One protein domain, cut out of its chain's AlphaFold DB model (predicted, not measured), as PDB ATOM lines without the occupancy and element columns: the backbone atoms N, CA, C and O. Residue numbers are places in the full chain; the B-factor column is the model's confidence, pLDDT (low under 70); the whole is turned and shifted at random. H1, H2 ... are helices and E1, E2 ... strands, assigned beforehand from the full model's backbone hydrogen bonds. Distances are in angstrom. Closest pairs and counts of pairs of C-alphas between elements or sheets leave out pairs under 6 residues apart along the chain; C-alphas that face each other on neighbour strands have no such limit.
ATOM      1  N   PHE A  97       7.896  51.278  38.343       91.25
ATOM      2  CA  PHE A  97       6.475  51.071  38.611       91.25
ATOM      3  C   PHE A  97       5.726  52.399  38.521       91.25
ATOM      4  O   PHE A  97       6.125  53.406  39.108       91.25
ATOM      5  N   ALA A  98       4.599  52.389  37.822       91.25
ATOM      6  CA  ALA A  98       3.705  53.530  37.725       91.25
ATOM      7  C   ALA A  98       2.264  53.084  37.976       91.25
ATOM      8  O   ALA A  98       1.930  51.906  37.851       91.25
ATOM      9  N   ARG A  99       1.388  54.028  38.328       91.94
ATOM     10  CA  ARG A  99      -0.045  53.740  38.420       91.94
ATOM     11  C   ARG A  99      -0.560  53.471  37.008       91.94
ATOM     12  O   ARG A  99      -0.592  54.385  36.189       91.94
ATOM     13  N   GLN A 100      -0.937  52.229  36.742       89.88
ATOM     14  CA  GLN A 100      -1.568  51.807  35.499       89.88
ATOM     15  C   GLN A 100      -3.074  51.708  35.717       89.88
ATOM     16  O   GLN A 100      -3.526  51.222  36.756       89.88
ATOM     17  N   ARG A 101      -3.838  52.182  34.733       90.00
ATOM     18  CA  ARG A 101      -5.296  52.052  34.681       90.00
ATOM     19  C   ARG A 101      -5.637  51.196  33.474       90.00
ATOM     20  O   ARG A 101      -5.297  51.569  32.356       90.00
ATOM     21  N   LEU A 102      -6.270  50.056  33.709       87.88
ATOM     22  CA  LEU A 102      -6.709  49.140  32.665       87.88
ATOM     23  C   LEU A 102      -8.229  49.101  32.675       87.88
ATOM     24  O   LEU A 102      -8.834  48.832  33.711       87.88
ATOM     25  N   THR A 103      -8.846  49.378  31.535       88.31
ATOM     26  CA  THR A 103     -10.297  49.266  31.384       88.31
ATOM     27  C   THR A 103     -10.635  47.889  30.832       88.31
ATOM     28  O   THR A 103     -10.004  47.434  29.883       88.31
ATOM     29  N   VAL A 104     -11.630  47.236  31.421       88.81
ATOM     30  CA  VAL A 104     -12.096  45.896  31.057       88.81
ATOM     31  C   VAL A 104     -13.545  45.980  30.611       88.81
ATOM     32  O   VAL A 104     -14.367  46.584  31.302       88.81
ATOM     33  N   ALA A 105     -13.863  45.380  29.468       82.50
ATOM     34  CA  ALA A 105     -15.235  45.248  29.001       82.50
ATOM     35  C   ALA A 105     -15.830  43.918  29.483       82.50
ATOM     36  O   ALA A 105     -15.509  42.859  28.956       82.50
ATOM     37  N   ARG A 106     -16.740  43.971  30.461       79.75
ATOM     38  CA  ARG A 106     -17.539  42.819  30.896       79.75
ATOM     39  C   ARG A 106     -18.969  42.985  30.401       79.75
ATOM     40  O   ARG A 106     -19.809  43.606  31.053       79.75
ATOM     41  N   GLY A 107     -19.238  42.456  29.208       77.69
ATOM     42  CA  GLY A 107     -20.526  42.634  28.535       77.69
ATOM     43  C   GLY A 107     -20.806  44.116  28.265       77.69
ATOM     44  O   GLY A 107     -20.050  44.767  27.550       77.69
ATOM     45  N   ALA A 108     -21.880  44.653  28.853       72.06
ATOM     46  CA  ALA A 108     -22.244  46.068  28.734       72.06
ATOM     47  C   ALA A 108     -21.530  46.990  29.745       72.06
ATOM     48  O   ALA A 108     -21.613  48.212  29.626       72.06
ATOM     49  N   VAL A 109     -20.837  46.431  30.746       79.00
ATOM     50  CA  VAL A 109     -20.204  47.196  31.827       79.00
ATOM     51  C   VAL A 109     -18.717  47.384  31.540       79.00
ATOM     52  O   VAL A 109     -18.021  46.458  31.123       79.00
ATOM     53  N   ARG A 110     -18.217  48.599  31.787       83.25
ATOM     54  CA  ARG A 110     -16.784  48.904  31.775       83.25
ATOM     55  C   ARG A 110     -16.275  48.988  33.205       83.25
ATOM     56  O   ARG A 110     -16.640  49.906  33.935       83.25
ATOM     57  N   GLU A 111     -15.419  48.055  33.588       87.75
ATOM     58  CA  GLU A 111     -14.716  48.087  34.871       87.75
ATOM     59  C   GLU A 111     -13.329  48.700  34.677       87.75
ATOM     60  O   GLU A 111     -12.700  48.521  33.637       87.75
ATOM     61  N   THR A 112     -12.836  49.450  35.662       89.56
ATOM     62  CA  THR A 112     -11.460  49.964  35.644       89.56
ATOM     63  C   THR A 112     -10.672  49.313  36.764       89.56
ATOM     64  O   THR A 112     -11.028  49.427  37.934       89.56
ATOM     65  N   VAL A 113      -9.584  48.648  36.394       89.31
ATOM     66  CA  VAL A 113      -8.627  48.042  37.311       89.31
ATOM     67  C   VAL A 113      -7.427  48.969  37.413       89.31
ATOM     68  O   VAL A 113      -6.781  49.290  36.415       89.31
ATOM     69  N   GLU A 114      -7.117  49.399  38.631       90.88
ATOM     70  CA  GLU A 114      -5.943  50.218  38.901       90.88
ATOM     71  C   GLU A 114      -4.910  49.440  39.709       90.88
ATOM     72  O   GLU A 114      -5.231  48.827  40.727       90.88
ATOM     73  N   ALA A 115      -3.652  49.494  39.278       89.94
ATOM     74  CA  ALA A 115      -2.553  48.846  39.980       89.94
ATOM     75  C   ALA A 115      -1.252  49.645  39.846       89.94
ATOM     76  O   ALA A 115      -1.007  50.305  38.835       89.94
ATOM     77  N   MET A 116      -0.394  49.570  40.866       91.94
ATOM     78  CA  MET A 116       0.981  50.061  40.776       91.94
ATOM     79  C   MET A 116       1.807  49.007  40.040       91.94
ATOM     80  O   MET A 116       2.203  47.997  40.624       91.94
ATOM     81  N   ALA A 117       1.992  49.219  38.740       93.25
ATOM     82  CA  ALA A 117       2.435  48.189  37.824       93.25
ATOM     83  C   ALA A 117       3.528  48.681  36.868       93.25
ATOM     84  O   ALA A 117       3.582  49.852  36.480       93.25
ATOM     85  N   ARG A 118       4.399  47.761  36.468       93.00
ATOM     86  CA  ARG A 118       5.436  47.951  35.458       93.00
ATOM     87  C   ARG A 118       5.128  47.039  34.281       93.00
ATOM     88  O   ARG A 118       4.930  45.842  34.462       93.00
ATOM     89  N   ARG A 119       5.074  47.595  33.072       90.56
ATOM     90  CA  ARG A 119       4.813  46.798  31.869       90.56
ATOM     91  C   ARG A 119       6.002  45.887  31.585       90.56
ATOM     92  O   ARG A 119       7.133  46.363  31.528       90.56
ATOM     93  N   VAL A 120       5.729  44.605  31.373       90.38
ATOM     94  CA  VAL A 120       6.732  43.647  30.914       90.38
ATOM     95  C   VAL A 120       6.906  43.836  29.403       90.38
ATOM     96  O   VAL A 120       5.906  43.853  28.676       90.38
ATOM     97  N   PRO A 121       8.138  44.040  28.907       87.00
ATOM     98  CA  PRO A 121       8.376  44.252  27.488       87.00
ATOM     99  C   PRO A 121       8.155  42.944  26.721       87.00
ATOM    100  O   PRO A 121       9.028  42.085  26.666       87.00
ATOM    101  N   LEU A 122       6.977  42.800  26.117       87.25
ATOM    102  CA  LEU A 122       6.672  41.698  25.208       87.25
ATOM    103  C   LEU A 122       6.905  42.122  23.747       87.25
ATOM    104  O   LEU A 122       6.602  43.266  23.384       87.25
ATOM    105  N   PRO A 123       7.403  41.216  22.882       86.38
ATOM    106  CA  PRO A 123       7.462  41.446  21.443       86.38
ATOM    107  C   PRO A 123       6.108  41.872  20.860       86.38
ATOM    108  O   PRO A 123       5.067  41.328  21.226       86.38
ATOM    109  N   ARG A 124       6.116  42.803  19.892       84.31
ATOM    110  CA  ARG A 124       4.890  43.376  19.292       84.31
ATOM    111  C   ARG A 124       3.940  42.339  18.679       84.31
ATOM    112  O   ARG A 124       2.747  42.608  18.606       84.31
ATOM    113  N   ARG A 125       4.446  41.166  18.275       84.56
ATOM    114  CA  ARG A 125       3.624  40.050  17.767       84.56
ATOM    115  C   ARG A 125       2.599  39.542  18.791       84.56
ATOM    116  O   ARG A 125       1.535  39.087  18.404       84.56
ATOM    117  N   PHE A 126       2.866  39.715  20.087       85.00
ATOM    118  CA  PHE A 126       1.965  39.311  21.170       85.00
ATOM    119  C   PHE A 126       1.000  40.427  21.586       85.00
ATOM    120  O   PHE A 126       0.627  40.517  22.748       85.00
ATOM    121  N   ALA A 127       0.576  41.291  20.657       81.81
ATOM    122  CA  ALA A 127      -0.325  42.410  20.954       81.81
ATOM    123  C   ALA A 127      -1.668  41.982  21.581       81.81
ATOM    124  O   ALA A 127      -2.309  42.787  22.250       81.81
ATOM    125  N   ALA A 128      -2.067  40.720  21.405       83.69
ATOM    126  CA  ALA A 128      -3.255  40.136  22.022       83.69
ATOM    127  C   ALA A 128      -3.147  39.963  23.549       83.69
ATOM    128  O   ALA A 128      -4.157  39.707  24.196       83.69
ATOM    129  N   ILE A 129      -1.955  40.100  24.144       88.69
ATOM    130  CA  ILE A 129      -1.754  40.002  25.592       88.69
ATOM    131  C   ILE A 129      -0.814  41.112  26.062       88.69
ATOM    132  O   ILE A 129       0.259  41.335  25.504       88.69
ATOM    133  N   ALA A 130      -1.182  41.789  27.146       90.75
ATOM    134  CA  ALA A 130      -0.285  42.694  27.853       90.75
ATOM    135  C   ALA A 130      -0.022  42.179  29.270       90.75
ATOM    136  O   ALA A 130      -0.951  41.991  30.052       90.75
ATOM    137  N   LEU A 131       1.254  41.979  29.598       92.38
ATOM    138  CA  LEU A 131       1.694  41.543  30.918       92.38
ATOM    139  C   LEU A 131       2.277  42.716  31.709       92.38
ATOM    140  O   LEU A 131       3.058  43.518  31.187       92.38
ATOM    141  N   TYR A 132       1.921  42.787  32.987       93.56
ATOM    142  CA  TYR A 132       2.444  43.769  33.922       93.56
ATOM    143  C   TYR A 132       2.907  43.085  35.208       93.56
ATOM    144  O   TYR A 132       2.202  42.251  35.771       93.56
ATOM    145  N   GLU A 133       4.072  43.478  35.706       93.19
ATOM    146  CA  GLU A 133       4.490  43.200  37.077       93.19
ATOM    147  C   GLU A 133       3.781  44.176  38.012       93.19
ATOM    148  O   GLU A 133       3.827  45.386  37.799       93.19
ATOM    149  N   VAL A 134       3.141  43.672  39.060       92.69
ATOM    150  CA  VAL A 134       2.374  44.451  40.033       92.69
ATOM    151  C   VAL A 134       2.970  44.286  41.421       92.69
ATOM    152  O   VAL A 134       3.180  43.173  41.897       92.69
ATOM    153  N   HIS A 135       3.188  45.412  42.097       87.19
ATOM    154  CA  HIS A 135       3.655  45.418  43.479       87.19
ATOM    155  C   HIS A 135       2.533  44.976  44.453       87.19
ATOM    156  O   HIS A 135       1.393  45.415  44.275       87.19
ATOM    157  N   PRO A 136       2.800  44.172  45.506       85.12
ATOM    158  CA  PRO A 136       4.103  43.657  45.932       85.12
ATOM    159  C   PRO A 136       4.702  42.581  45.027       85.12
ATOM    160  O   PRO A 136       5.757  42.833  44.457       85.12
ATOM    161  N   ASP A 137       4.007  41.459  44.837       88.06
ATOM    162  CA  ASP A 137       4.530  40.281  44.134       88.06
ATOM    163  C   ASP A 137       3.428  39.601  43.313       88.06
ATOM    164  O   ASP A 137       3.005  38.471  43.574       88.06
ATOM    165  N   ARG A 138       2.884  40.323  42.334       91.69
ATOM    166  CA  ARG A 138       1.824  39.816  41.457       91.69
ATOM    167  C   ARG A 138       2.148  40.062  39.992       91.69
ATOM    168  O   ARG A 138       2.847  41.008  39.651       91.69
ATOM    169  N   TYR A 139       1.584  39.239  39.124       92.69
ATOM    170  CA  TYR A 139       1.410  39.554  37.716       92.69
ATOM    171  C   TYR A 139      -0.016  40.016  37.468       92.69
ATOM    172  O   TYR A 139      -0.957  39.564  38.119       92.69
ATOM    173  N   LEU A 140      -0.166  40.920  36.514       93.75
ATOM    174  CA  LEU A 140      -1.438  41.331  35.957       93.75
ATOM    175  C   LEU A 140      -1.391  41.077  34.460       93.75
ATOM    176  O   LEU A 140      -0.558  41.651  33.758       93.75
ATOM    177  N   VAL A 141      -2.264  40.194  33.992       93.69
ATOM    178  CA  VAL A 141      -2.395  39.864  32.574       93.69
ATOM    179  C   VAL A 141      -3.665  40.522  32.064       93.69
ATOM    180  O   VAL A 141      -4.735  40.314  32.633       93.69
ATOM    181  N   ALA A 142      -3.539  41.320  31.011       92.50
ATOM    182  CA  ALA A 142      -4.658  41.855  30.257       92.50
ATOM    183  C   ALA A 142      -4.776  41.104  28.930       92.50
ATOM    184  O   ALA A 142      -3.840  41.107  28.125       92.50
ATOM    185  N   TYR A 143      -5.925  40.472  28.724       89.88
ATOM    186  CA  TYR A 143      -6.251  39.669  27.554       89.88
ATOM    187  C   TYR A 143      -7.020  40.510  26.533       89.88
ATOM    188  O   TYR A 143      -7.912  41.275  26.900       89.88
ATOM    189  N   GLY A 144      -6.648  40.406  25.258       85.06
ATOM    190  CA  GLY A 144      -7.273  41.124  24.148       85.06
ATOM    191  C   GLY A 144      -7.289  42.655  24.280       85.06
ATOM    192  O   GLY A 144      -8.345  43.244  24.066       85.06
ATOM    193  N   PRO A 145      -6.187  43.342  24.651       78.50
ATOM    194  CA  PRO A 145      -6.203  44.794  24.790       78.50
ATOM    195  C   PRO A 145      -6.331  45.474  23.414       78.50
ATOM    196  O   PRO A 145      -5.339  45.698  22.720       78.50
ATOM    197  N   ALA A 146      -7.549  45.849  23.025       74.31
ATOM    198  CA  ALA A 146      -7.848  46.565  21.788       74.31
ATOM    199  C   ALA A 146      -8.273  48.007  22.103       74.31
ATOM    200  O   ALA A 146      -9.220  48.249  22.850       74.31
ATOM    201  N   GLY A 147      -7.551  48.999  21.566       66.06
ATOM    202  CA  GLY A 147      -7.891  50.417  21.769       66.06
ATOM    203  C   GLY A 147      -7.859  50.879  23.236       66.06
ATOM    204  O   GLY A 147      -8.553  51.827  23.591       66.06
ATOM    205  N   GLY A 148      -7.081  50.207  24.094       72.56
ATOM    206  CA  GLY A 148      -6.985  50.511  25.529       72.56
ATOM    207  C   GLY A 148      -8.019  49.804  26.412       72.56
ATOM    208  O   GLY A 148      -7.999  50.003  27.626       72.56
ATOM    209  N   VAL A 149      -8.883  48.964  25.832       82.81
ATOM    210  CA  VAL A 149      -9.859  48.147  26.561       82.81
ATOM    211  C   VAL A 149      -9.494  46.672  26.414       82.81
ATOM    212  O   VAL A 149      -9.281  46.197  25.304       82.81
ATOM    213  N   ALA A 150      -9.390  45.967  27.535       87.81
ATOM    214  CA  ALA A 150      -9.140  44.532  27.587       87.81
ATOM    215  C   ALA A 150     -10.457  43.746  27.677       87.81
ATOM    216  O   ALA A 150     -11.444  44.229  28.238       87.81
ATOM    217  N   GLU A 151     -10.455  42.524  27.152       87.19
ATOM    218  CA  GLU A 151     -11.563  41.568  27.273       87.19
ATOM    219  C   GLU A 151     -11.652  41.016  28.700       87.19
ATOM    220  O   GLU A 151     -12.729  40.938  29.284       87.19
ATOM    221  N   ASP A 152     -10.503  40.675  29.286       88.06
ATOM    222  CA  ASP A 152     -10.400  40.234  30.675       88.06
ATOM    223  C   ASP A 152      -9.067  40.685  31.277       88.06
ATOM    224  O   ASP A 152      -8.065  40.860  30.576       88.06
ATOM    225  N   VAL A 153      -9.052  40.877  32.593       90.88
ATOM    226  CA  VAL A 153      -7.854  41.246  33.350       90.88
ATOM    227  C   VAL A 153      -7.796  40.409  34.616       90.88
ATOM    228  O   VAL A 153      -8.723  40.421  35.427       90.88
ATOM    229  N   ARG A 154      -6.678  39.704  34.808       92.81
ATOM    230  CA  ARG A 154      -6.497  38.772  35.926       92.81
ATOM    231  C   ARG A 154      -5.202  39.023  36.677       92.81
ATOM    232  O   ARG A 154      -4.164  39.309  36.082       92.81
ATOM    233  N   PHE A 155      -5.284  38.895  38.001       93.44
ATOM    234  CA  PHE A 155      -4.136  38.964  38.897       93.44
ATOM    235  C   PHE A 155      -3.659  37.563  39.257       93.44
ATOM    236  O   PHE A 155      -4.443  36.730  39.706       93.44
ATOM    237  N   TYR A 156      -2.352  37.358  39.177       93.44
ATOM    238  CA  TYR A 156      -1.694  36.120  39.568       93.44
ATOM    239  C   TYR A 156      -0.654  36.410  40.632       93.44
ATOM    240  O   TYR A 156       0.088  37.384  40.548       93.44
ATOM    241  N   ARG A 157      -0.597  35.571  41.659       90.81
ATOM    242  CA  ARG A 157       0.429  35.668  42.697       90.81
ATOM    243  C   ARG A 157       1.747  35.128  42.159       90.81
ATOM    244  O   ARG A 157       1.796  33.983  41.724       90.81
ATOM    245  N   ARG A 158       2.795  35.954  42.186       87.38
ATOM    246  CA  ARG A 158       4.141  35.576  41.735       87.38
ATOM    247  C   ARG A 158       4.902  34.807  42.814       87.38
ATOM    248  O   ARG A 158       5.732  33.966  42.498       87.38
ATOM    249  N   ASP A 159       4.578  35.063  44.078       87.62
ATOM    250  CA  ASP A 159       5.167  34.398  45.241       87.62
ATOM    251  C   ASP A 159       4.710  32.938  45.406       87.62
ATOM    252  O   ASP A 159       5.384  32.138  46.053       87.62
ATOM    253  N   LEU A 160       3.578  32.564  44.799       88.25
ATOM    254  CA  LEU A 160       3.036  31.210  44.853       88.25
ATOM    255  C   LEU A 160       3.214  30.472  43.528       88.25
ATOM    256  O   LEU A 160       2.723  30.914  42.489       88.25
ATOM    257  N   ARG A 161       3.766  29.253  43.593       88.44
ATOM    258  CA  ARG A 161       3.862  28.341  42.436       88.44
ATOM    259  C   ARG A 161       2.510  28.121  41.754       88.44
ATOM    260  O   ARG A 161       2.428  28.132  40.533       88.44
ATOM    261  N   ALA A 162       1.445  27.984  42.548       87.44
ATOM    262  CA  ALA A 162       0.083  27.826  42.043       87.44
ATOM    263  C   ALA A 162      -0.408  29.053  41.256       87.44
ATOM    264  O   ALA A 162      -1.134  28.896  40.282       87.44
ATOM    265  N   GLY A 163       0.007  30.267  41.640       89.06
ATOM    266  CA  GLY A 163      -0.347  31.489  40.917       89.06
ATOM    267  C   GLY A 163       0.334  31.565  39.551       89.06
ATOM    268  O   GLY A 163      -0.319  31.891  38.564       89.06
ATOM    269  N   LEU A 164       1.611  31.182  39.476       91.06
ATOM    270  CA  LEU A 164       2.359  31.097  38.217       91.06
ATOM    271  C   LEU A 164       1.840  29.975  37.304       91.06
ATOM    272  O   LEU A 164       1.710  30.173  36.097       91.06
ATOM    273  N   ALA A 165       1.482  28.823  37.875       89.19
ATOM    274  CA  ALA A 165       0.859  27.728  37.135       89.19
ATOM    275  C   ALA A 165      -0.514  28.133  36.569       89.19
ATOM    276  O   ALA A 165      -0.782  27.909  35.390       89.19
ATOM    277  N   ALA A 166      -1.354  28.788  37.382       92.12
ATOM    278  CA  ALA A 166      -2.654  29.301  36.954       92.12
ATOM    279  C   ALA A 166      -2.522  30.352  35.844       92.12
ATOM    280  O   ALA A 166      -3.270  30.304  34.872       92.12
ATOM    281  N   MET A 167      -1.535  31.249  35.943       94.19
ATOM    282  CA  MET A 167      -1.218  32.199  34.875       94.19
ATOM    283  C   MET A 167      -0.888  31.476  33.566       94.19
ATOM    284  O   MET A 167      -1.415  31.837  32.519       94.19
ATOM    285  N   GLY A 168      -0.036  30.449  33.622       91.12
ATOM    286  CA  GLY A 168       0.302  29.638  32.453       91.12
ATOM    287  C   GLY A 168      -0.931  28.990  31.821       91.12
ATOM    288  O   GLY A 168      -1.143  29.141  30.622       91.12
ATOM    289  N   ASN A 169      -1.770  28.336  32.627       91.94
ATOM    290  CA  ASN A 169      -2.990  27.673  32.157       91.94
ATOM    291  C   ASN A 169      -3.986  28.649  31.525       91.94
ATOM    292  O   ASN A 169      -4.485  28.388  30.437       91.94
ATOM    293  N   ASP A 170      -4.225  29.799  32.153       92.25
ATOM    294  CA  ASP A 170      -5.156  30.793  31.616       92.25
ATOM    295  C   ASP A 170      -4.655  31.384  30.289       92.25
ATOM    296  O   ASP A 170      -5.453  31.689  29.402       92.25
ATOM    297  N   ILE A 171      -3.334  31.536  30.117       91.06
ATOM    298  CA  ILE A 171      -2.753  31.942  28.831       91.06
ATOM    299  C   ILE A 171      -2.982  30.852  27.775       91.06
ATOM    300  O   ILE A 171      -3.431  31.172  26.676       91.06
ATOM    301  N   ILE A 172      -2.718  29.583  28.102       90.44
ATOM    302  CA  ILE A 172      -2.957  28.441  27.203       90.44
ATOM    303  C   ILE A 172      -4.427  28.422  26.754       90.44
ATOM    304  O   ILE A 172      -4.718  28.430  25.556       90.44
ATOM    305  N   ASP A 173      -5.353  28.503  27.708       89.88
ATOM    306  CA  ASP A 173      -6.791  28.535  27.451       89.88
ATOM    307  C   ASP A 173      -7.197  29.721  26.572       89.88
ATOM    308  O   ASP A 173      -8.034  29.571  25.680       89.88
ATOM    309  N   TYR A 174      -6.621  30.904  26.802       88.94
ATOM    310  CA  TYR A 174      -6.906  32.090  25.995       88.94
ATOM    311  C   TYR A 174      -6.496  31.902  24.529       88.94
ATOM    312  O   TYR A 174      -7.275  32.232  23.631       88.94
ATOM    313  N   PHE A 175      -5.306  31.352  24.269       86.31
ATOM    314  CA  PHE A 175      -4.844  31.092  22.902       86.31
ATOM    315  C   PHE A 175      -5.674  30.005  22.210       86.31
ATOM    316  O   PHE A 175      -6.025  30.169  21.043       86.31
ATOM    317  N   HIS A 176      -6.057  28.940  22.921       85.44
ATOM    318  CA  HIS A 176      -6.913  27.893  22.352       85.44
ATOM    319  C   HIS A 176      -8.338  28.374  22.059       85.44
ATOM    320  O   HIS A 176      -8.909  28.008  21.031       85.44
ATOM    321  N   LYS A 177      -8.918  29.222  22.917       84.38
ATOM    322  CA  LYS A 177     -10.250  29.810  22.679       84.38
ATOM    323  C   LYS A 177     -10.247  30.776  21.494       84.38
ATOM    324  O   LYS A 177     -11.229  30.851  20.759       84.38
ATOM    325  N   ASN A 178      -9.137  31.473  21.262       73.56
ATOM    326  CA  ASN A 178      -8.979  32.423  20.163       73.56
ATOM    327  C   ASN A 178      -8.374  31.767  18.911       73.56
ATOM    328  O   ASN A 178      -7.389  32.242  18.342       73.56
ATOM    329  N   ALA A 179      -9.042  30.715  18.423       53.19
ATOM    330  CA  ALA A 179      -8.678  29.905  17.251       53.19
ATOM    331  C   ALA A 179      -8.556  30.674  15.911       53.19
ATOM    332  O   ALA A 179      -8.273  30.080  14.874       53.19
ATOM    333  N   ARG A 180      -8.748  32.002  15.904       58.41
ATOM    334  CA  ARG A 180      -8.474  32.873  14.747       58.41
ATOM    335  C   ARG A 180      -6.977  33.066  14.482       58.41
ATOM    336  O   ARG A 180      -6.612  33.587  13.431       58.41
ATOM    337  N   MET A 181      -6.107  32.664  15.407       62.28
ATOM    338  CA  MET A 181      -4.663  32.651  15.191       62.28
ATOM    339  C   MET A 181      -4.274  31.394  14.402       62.28
ATOM    340  O   MET A 181      -4.326  30.295  14.946       62.28
ATOM    341  N   LEU A 182      -3.852  31.553  13.139       60.50
ATOM    342  CA  LEU A 182      -3.465  30.443  12.245       60.50
ATOM    343  C   LEU A 182      -2.448  29.457  12.861       60.50
ATOM    344  O   LEU A 182      -2.398  28.301  12.448       60.50
ATOM    345  N   HIS A 183      -1.653  29.892  13.846       74.69
ATOM    346  CA  HIS A 183      -0.625  29.086  14.512       74.69
ATOM    347  C   HIS A 183      -0.599  29.300  16.039       74.69
ATOM    348  O   HIS A 183       0.453  29.601  16.606       74.69
ATOM    349  N   ALA A 184      -1.751  29.151  16.706       78.06
ATOM    350  CA  ALA A 184      -1.895  29.375  18.153       78.06
ATOM    351  C   ALA A 184      -0.822  28.661  19.003       78.06
ATOM    352  O   ALA A 184      -0.194  29.296  19.846       78.06
ATOM    353  N   ASP A 185      -0.531  27.386  18.728       83.44
ATOM    354  CA  ASP A 185       0.455  26.609  19.496       83.44
ATOM    355  C   ASP A 185       1.897  27.108  19.315       83.44
ATOM    356  O   ASP A 185       2.700  27.077  20.250       83.44
ATOM    357  N   ALA A 186       2.250  27.570  18.112       82.56
ATOM    358  CA  ALA A 186       3.587  28.088  17.828       82.56
ATOM    359  C   ALA A 186       3.801  29.458  18.489       82.56
ATOM    360  O   ALA A 186       4.854  29.694  19.086       82.56
ATOM    361  N   GLU A 187       2.791  30.329  18.439       85.62
ATOM    362  CA  GLU A 187       2.800  31.625  19.129       85.62
ATOM    363  C   GLU A 187       2.832  31.450  20.651       85.62
ATOM    364  O   GLU A 187       3.603  32.122  21.336       85.62
ATOM    365  N   LEU A 188       2.076  30.490  21.186       88.38
ATOM    366  CA  LEU A 188       2.066  30.153  22.608       88.38
ATOM    367  C   LEU A 188       3.442  29.673  23.093       88.38
ATOM    368  O   LEU A 188       3.947  30.168  24.101       88.38
ATOM    369  N   ARG A 189       4.099  28.774  22.346       88.44
ATOM    370  CA  ARG A 189       5.484  28.353  22.630       88.44
ATOM    371  C   ARG A 189       6.452  29.529  22.579       88.44
ATOM    372  O   ARG A 189       7.289  29.678  23.464       88.44
ATOM    373  N   ALA A 190       6.329  30.382  21.566       88.38
ATOM    374  CA  ALA A 190       7.182  31.553  21.419       88.38
ATOM    375  C   ALA A 190       6.984  32.571  22.557       88.38
ATOM    376  O   ALA A 190       7.946  33.221  22.964       88.38
ATOM    377  N   LEU A 191       5.758  32.717  23.071       89.75
ATOM    378  CA  LEU A 191       5.458  33.552  24.232       89.75
ATOM    379  C   LEU A 191       6.058  32.951  25.503       89.75
ATOM    380  O   LEU A 191       6.675  33.670  26.283       89.75
ATOM    381  N   PHE A 192       5.912  31.640  25.695       90.75
ATOM    382  CA  PHE A 192       6.437  30.950  26.870       90.75
ATOM    383  C   PHE A 192       7.961  30.995  26.930       90.75
ATOM    384  O   PHE A 192       8.487  31.222  28.006       90.75
ATOM    385  N   ILE A 193       8.667  30.910  25.798       90.12
ATOM    386  CA  ILE A 193      10.127  31.112  25.759       90.12
ATOM    387  C   ILE A 193      10.503  32.503  26.288       90.12
ATOM    388  O   ILE A 193      11.369  32.626  27.147       90.12
ATOM    389  N   VAL A 194       9.810  33.552  25.831       90.56
ATOM    390  CA  VAL A 194      10.073  34.923  26.301       90.56
ATOM    391  C   VAL A 194       9.783  35.060  27.796       90.56
ATOM    392  O   VAL A 194      10.529  35.727  28.504       90.56
ATOM    393  N   LEU A 195       8.708  34.444  28.293       90.44
ATOM    394  CA  LEU A 195       8.365  34.492  29.717       90.44
ATOM    395  C   LEU A 195       9.321  33.664  30.584       90.44
ATOM    396  O   LEU A 195       9.634  34.089  31.695       90.44
ATOM    397  N   ASP A 196       9.804  32.533  30.077       91.00
ATOM    398  CA  ASP A 196      10.768  31.671  30.757       91.00
ATOM    399  C   ASP A 196      12.110  32.391  30.952       91.00
ATOM    400  O   ASP A 196      12.695  32.313  32.031       91.00
ATOM    401  N   ASP A 197      12.553  33.147  29.942       88.94
ATOM    402  CA  ASP A 197      13.772  33.961  30.010       88.94
ATOM    403  C   ASP A 197      13.630  35.154  30.975       88.94
ATOM    404  O   ASP A 197      14.607  35.597  31.583       88.94
ATOM    405  N   LEU A 198      12.415  35.694  31.121       87.25
ATOM    406  CA  LEU A 198      12.138  36.850  31.981       87.25
ATOM    407  C   LEU A 198      11.957  36.476  33.456       87.25
ATOM    408  O   LEU A 198      12.341  37.252  34.334       87.25
ATOM    409  N   ASP A 199      11.351  35.322  33.741       87.25
ATOM    410  CA  ASP A 199      11.075  34.871  35.104       87.25
ATOM    411  C   ASP A 199      11.368  33.368  35.283       87.25
ATOM    412  O   ASP A 199      10.516  32.522  34.985       87.25
ATOM    413  N   PRO A 200      12.525  33.012  35.875       85.88
ATOM    414  CA  PRO A 200      12.873  31.622  36.168       85.88
ATOM    415  C   PRO A 200      11.846  30.908  37.059       85.88
ATOM    416  O   PRO A 200      11.670  29.692  36.964       85.88
ATOM    417  N   GLY A 201      11.142  31.653  37.922       86.44
ATOM    418  CA  GLY A 201      10.072  31.105  38.752       86.44
ATOM    419  C   GLY A 201       8.875  30.664  37.912       86.44
ATOM    420  O   GLY A 201       8.299  29.602  38.165       86.44
ATOM    421  N   PHE A 202       8.534  31.441  36.881       88.06
ATOM    422  CA  PHE A 202       7.497  31.077  35.920       88.06
ATOM    423  C   PHE A 202       7.920  29.851  35.107       88.06
ATOM    424  O   PHE A 202       7.154  28.890  35.042       88.06
ATOM    425  N   ALA A 203       9.158  29.823  34.601       88.00
ATOM    426  CA  ALA A 203       9.693  28.683  33.852       88.00
ATOM    427  C   ALA A 203       9.571  27.362  34.628       88.00
ATOM    428  O   ALA A 203       9.151  26.339  34.076       88.00
ATOM    429  N   ALA A 204       9.875  27.393  35.929       86.38
ATOM    430  CA  ALA A 204       9.793  26.227  36.802       86.38
ATOM    431  C   ALA A 204       8.352  25.783  37.119       86.38
ATOM    432  O   ALA A 204       8.126  24.600  37.368       86.38
ATOM    433  N   CYS A 205       7.386  26.708  37.139       86.50
ATOM    434  CA  CYS A 205       6.034  26.442  37.650       86.50
ATOM    435  C   CYS A 205       4.948  26.353  36.571       86.50
ATOM    436  O   CYS A 205       3.871  25.830  36.849       86.50
ATOM    437  N   ARG A 206       5.191  26.871  35.363       83.75
ATOM    438  CA  ARG A 206       4.201  26.865  34.279       83.75
ATOM    439  C   ARG A 206       3.844  25.446  33.843       83.75
ATOM    440  O   ARG A 206       4.685  24.544  33.905       83.75
ATOM    441  N   ALA A 207       2.636  25.269  33.316       81.62
ATOM    442  CA  ALA A 207       2.251  24.024  32.667       81.62
ATOM    443  C   ALA A 207       3.137  23.715  31.449       81.62
ATOM    444  O   ALA A 207       3.663  24.615  30.778       81.62
ATOM    445  N   ALA A 208       3.334  22.421  31.199       79.12
ATOM    446  CA  ALA A 208       4.037  21.950  30.017       79.12
ATOM    447  C   ALA A 208       3.146  22.153  28.788       79.12
ATOM    448  O   ALA A 208       1.952  21.866  28.825       79.12
ATOM    449  N   LEU A 209       3.733  22.639  27.697       82.12
ATOM    450  CA  LEU A 209       3.036  22.686  26.416       82.12
ATOM    451  C   LEU A 209       3.088  21.306  25.750       82.12
ATOM    452  O   LEU A 209       4.011  20.521  25.994       82.12
ATOM    453  N   GLY A 210       2.123  21.003  24.878       71.88
ATOM    454  CA  GLY A 210       2.083  19.729  24.154       71.88
ATOM    455  C   GLY A 210       3.420  19.433  23.462       71.88
ATOM    456  O   GLY A 210       3.916  20.256  22.690       71.88
ATOM    457  N   GLY A 211       4.030  18.283  23.768       67.62
ATOM    458  CA  GLY A 211       5.360  17.880  23.282       67.62
ATOM    459  C   GLY A 211       6.546  18.226  24.199       67.62
ATOM    460  O   GLY A 211       7.627  17.676  23.999       67.62
ATOM    461  N   GLU A 212       6.370  19.062  25.230       69.69
ATOM    462  CA  GLU A 212       7.419  19.380  26.220       69.69
ATOM    463  C   GLU A 212       7.460  18.401  27.407       69.69
ATOM    464  O   GLU A 212       8.485  18.300  28.088       69.69
ATOM    465  N   GLU A 213       6.381  17.648  27.645       59.09
ATOM    466  CA  GLU A 213       6.251  16.735  28.794       59.09
ATOM    467  C   GLU A 213       7.384  15.705  28.874       59.09
ATOM    468  O   GLU A 213       7.894  15.440  29.960       59.09
ATOM    469  N   LYS A 214       7.858  15.197  27.725       51.66
ATOM    470  CA  LYS A 214       8.977  14.239  27.653       51.66
ATOM    471  C   LYS A 214      10.333  14.844  28.041       51.66
ATOM    472  O   LYS A 214      11.243  14.109  28.407       51.66
ATOM    473  N   LYS A 215      10.494  16.169  27.957       52.41
ATOM    474  CA  LYS A 215      11.771  16.856  28.216       52.41
ATOM    475  C   LYS A 215      11.937  17.230  29.692       52.41
ATOM    476  O   LYS A 215      13.057  17.241  30.193       52.41
ATOM    477  N   ARG A 216      10.833  17.498  30.404       54.00
ATOM    478  CA  ARG A 216      10.865  17.853  31.837       54.00
ATOM    479  C   ARG A 216      11.075  16.640  32.741       54.00
ATOM    480  O   ARG A 216      11.896  16.719  33.652       54.00
ATOM    481  N   THR A 217      10.437  15.506  32.448       46.19
ATOM    482  CA  THR A 217      10.664  14.239  33.174       46.19
ATOM    483  C   THR A 217      12.073  13.677  32.976       46.19
ATOM    484  O   THR A 217      12.609  13.065  33.893       46.19
ATOM    485  N   ALA A 218      12.724  13.953  31.841       47.16
ATOM    486  CA  ALA A 218      14.107  13.539  31.594       47.16
ATOM    487  C   ALA A 218      15.154  14.335  32.402       47.16
ATOM    488  O   ALA A 218      16.270  13.861  32.587       47.16
ATOM    489  N   SER A 219      14.815  15.526  32.913       41.47
ATOM    490  CA  SER A 219      15.759  16.360  33.682       41.47
ATOM    491  C   SER A 219      15.935  15.933  35.149       41.47
ATOM    492  O   SER A 219      16.753  16.511  35.858       41.47
TER     493      SER A 219
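This is residues 97 to 219 of the 237 residues of an uncharacterized protein of Desulfovibrio aerotolerans (UniProt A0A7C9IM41). A five-strand sheet, curled like part of a barrel, folds back on itself, E1 and E2 facing E4 and E5 with E3 as hinge. Helix H1 packs over E4 and E5, H2 folds back beside H1, H3 follows at H2's end, and H4 lies apart. The 123 printed residues run E1 E2 E3 E4 E5 H1 H2 H3 H4, the antiparallel sheet in chain order. The class is mixed, helices and strands; the whole is compact, radius of gyration of the C-alphas 14.6 A, spans 46 by 35 by 23 A.

Find C-alpha 98 at (3.705, 53.530, 37.725); from there E1, residues 98 to 106, runs 24.8 A. E2, 109 to 119, runs 25.0 A and bends by 90 degrees at residue 116. Next come E3, 129 to 134, E4, 138 to 143, and E5, 152 to 157. H1, 161 to 177, runs 24.3 A; H2, 184 to 198, 21.1 A. H3 spans residues 200 to 205, and H4, 213 to 219, ends at C-alpha 219, (15.759, 16.360, 33.682).

The strands form a meander, each the antiparallel neighbour of the one before: look at N 100 and O 115, 2.8 A, N 118 and O 133, 2.8 A, N 132 and O 140, 2.8 A, and N 139 and O 156, 2.8 A. H1 is on the sheet, height 9.5 A, along the strands; its closest C-alphas to E5 are Gly 163 and Arg 157, 4.6 A. H1 and H2, a helical hairpin, touch with residues 172 to 176 and 184 to 188 alone, closest C-alphas Phe 175 and Ala 184, 5.8 A, at a shallow tilt of 27 degrees, opposite ways. H3 touches H1 about perpendicular, 77 degrees, closest C-alphas Cys 205 and Ala 165, 5.4 A. H2 and H3 touch only at the corner, closest C-alphas Asp 196 and Ala 203, 4.4 A. In H1, H2 and H3 every O i to N i+4 pair is within hydrogen-bond range; in H4 0 of 3 are, and 1 of 4 O i to N i+3 pairs.

The C-alphas farthest apart, Ala 108 and Ala 218, are 48.9 A apart. The printed part has no cut and no long link. Model pLDDT is under 70 at residues 147, 179 to 182 and 211 to 219.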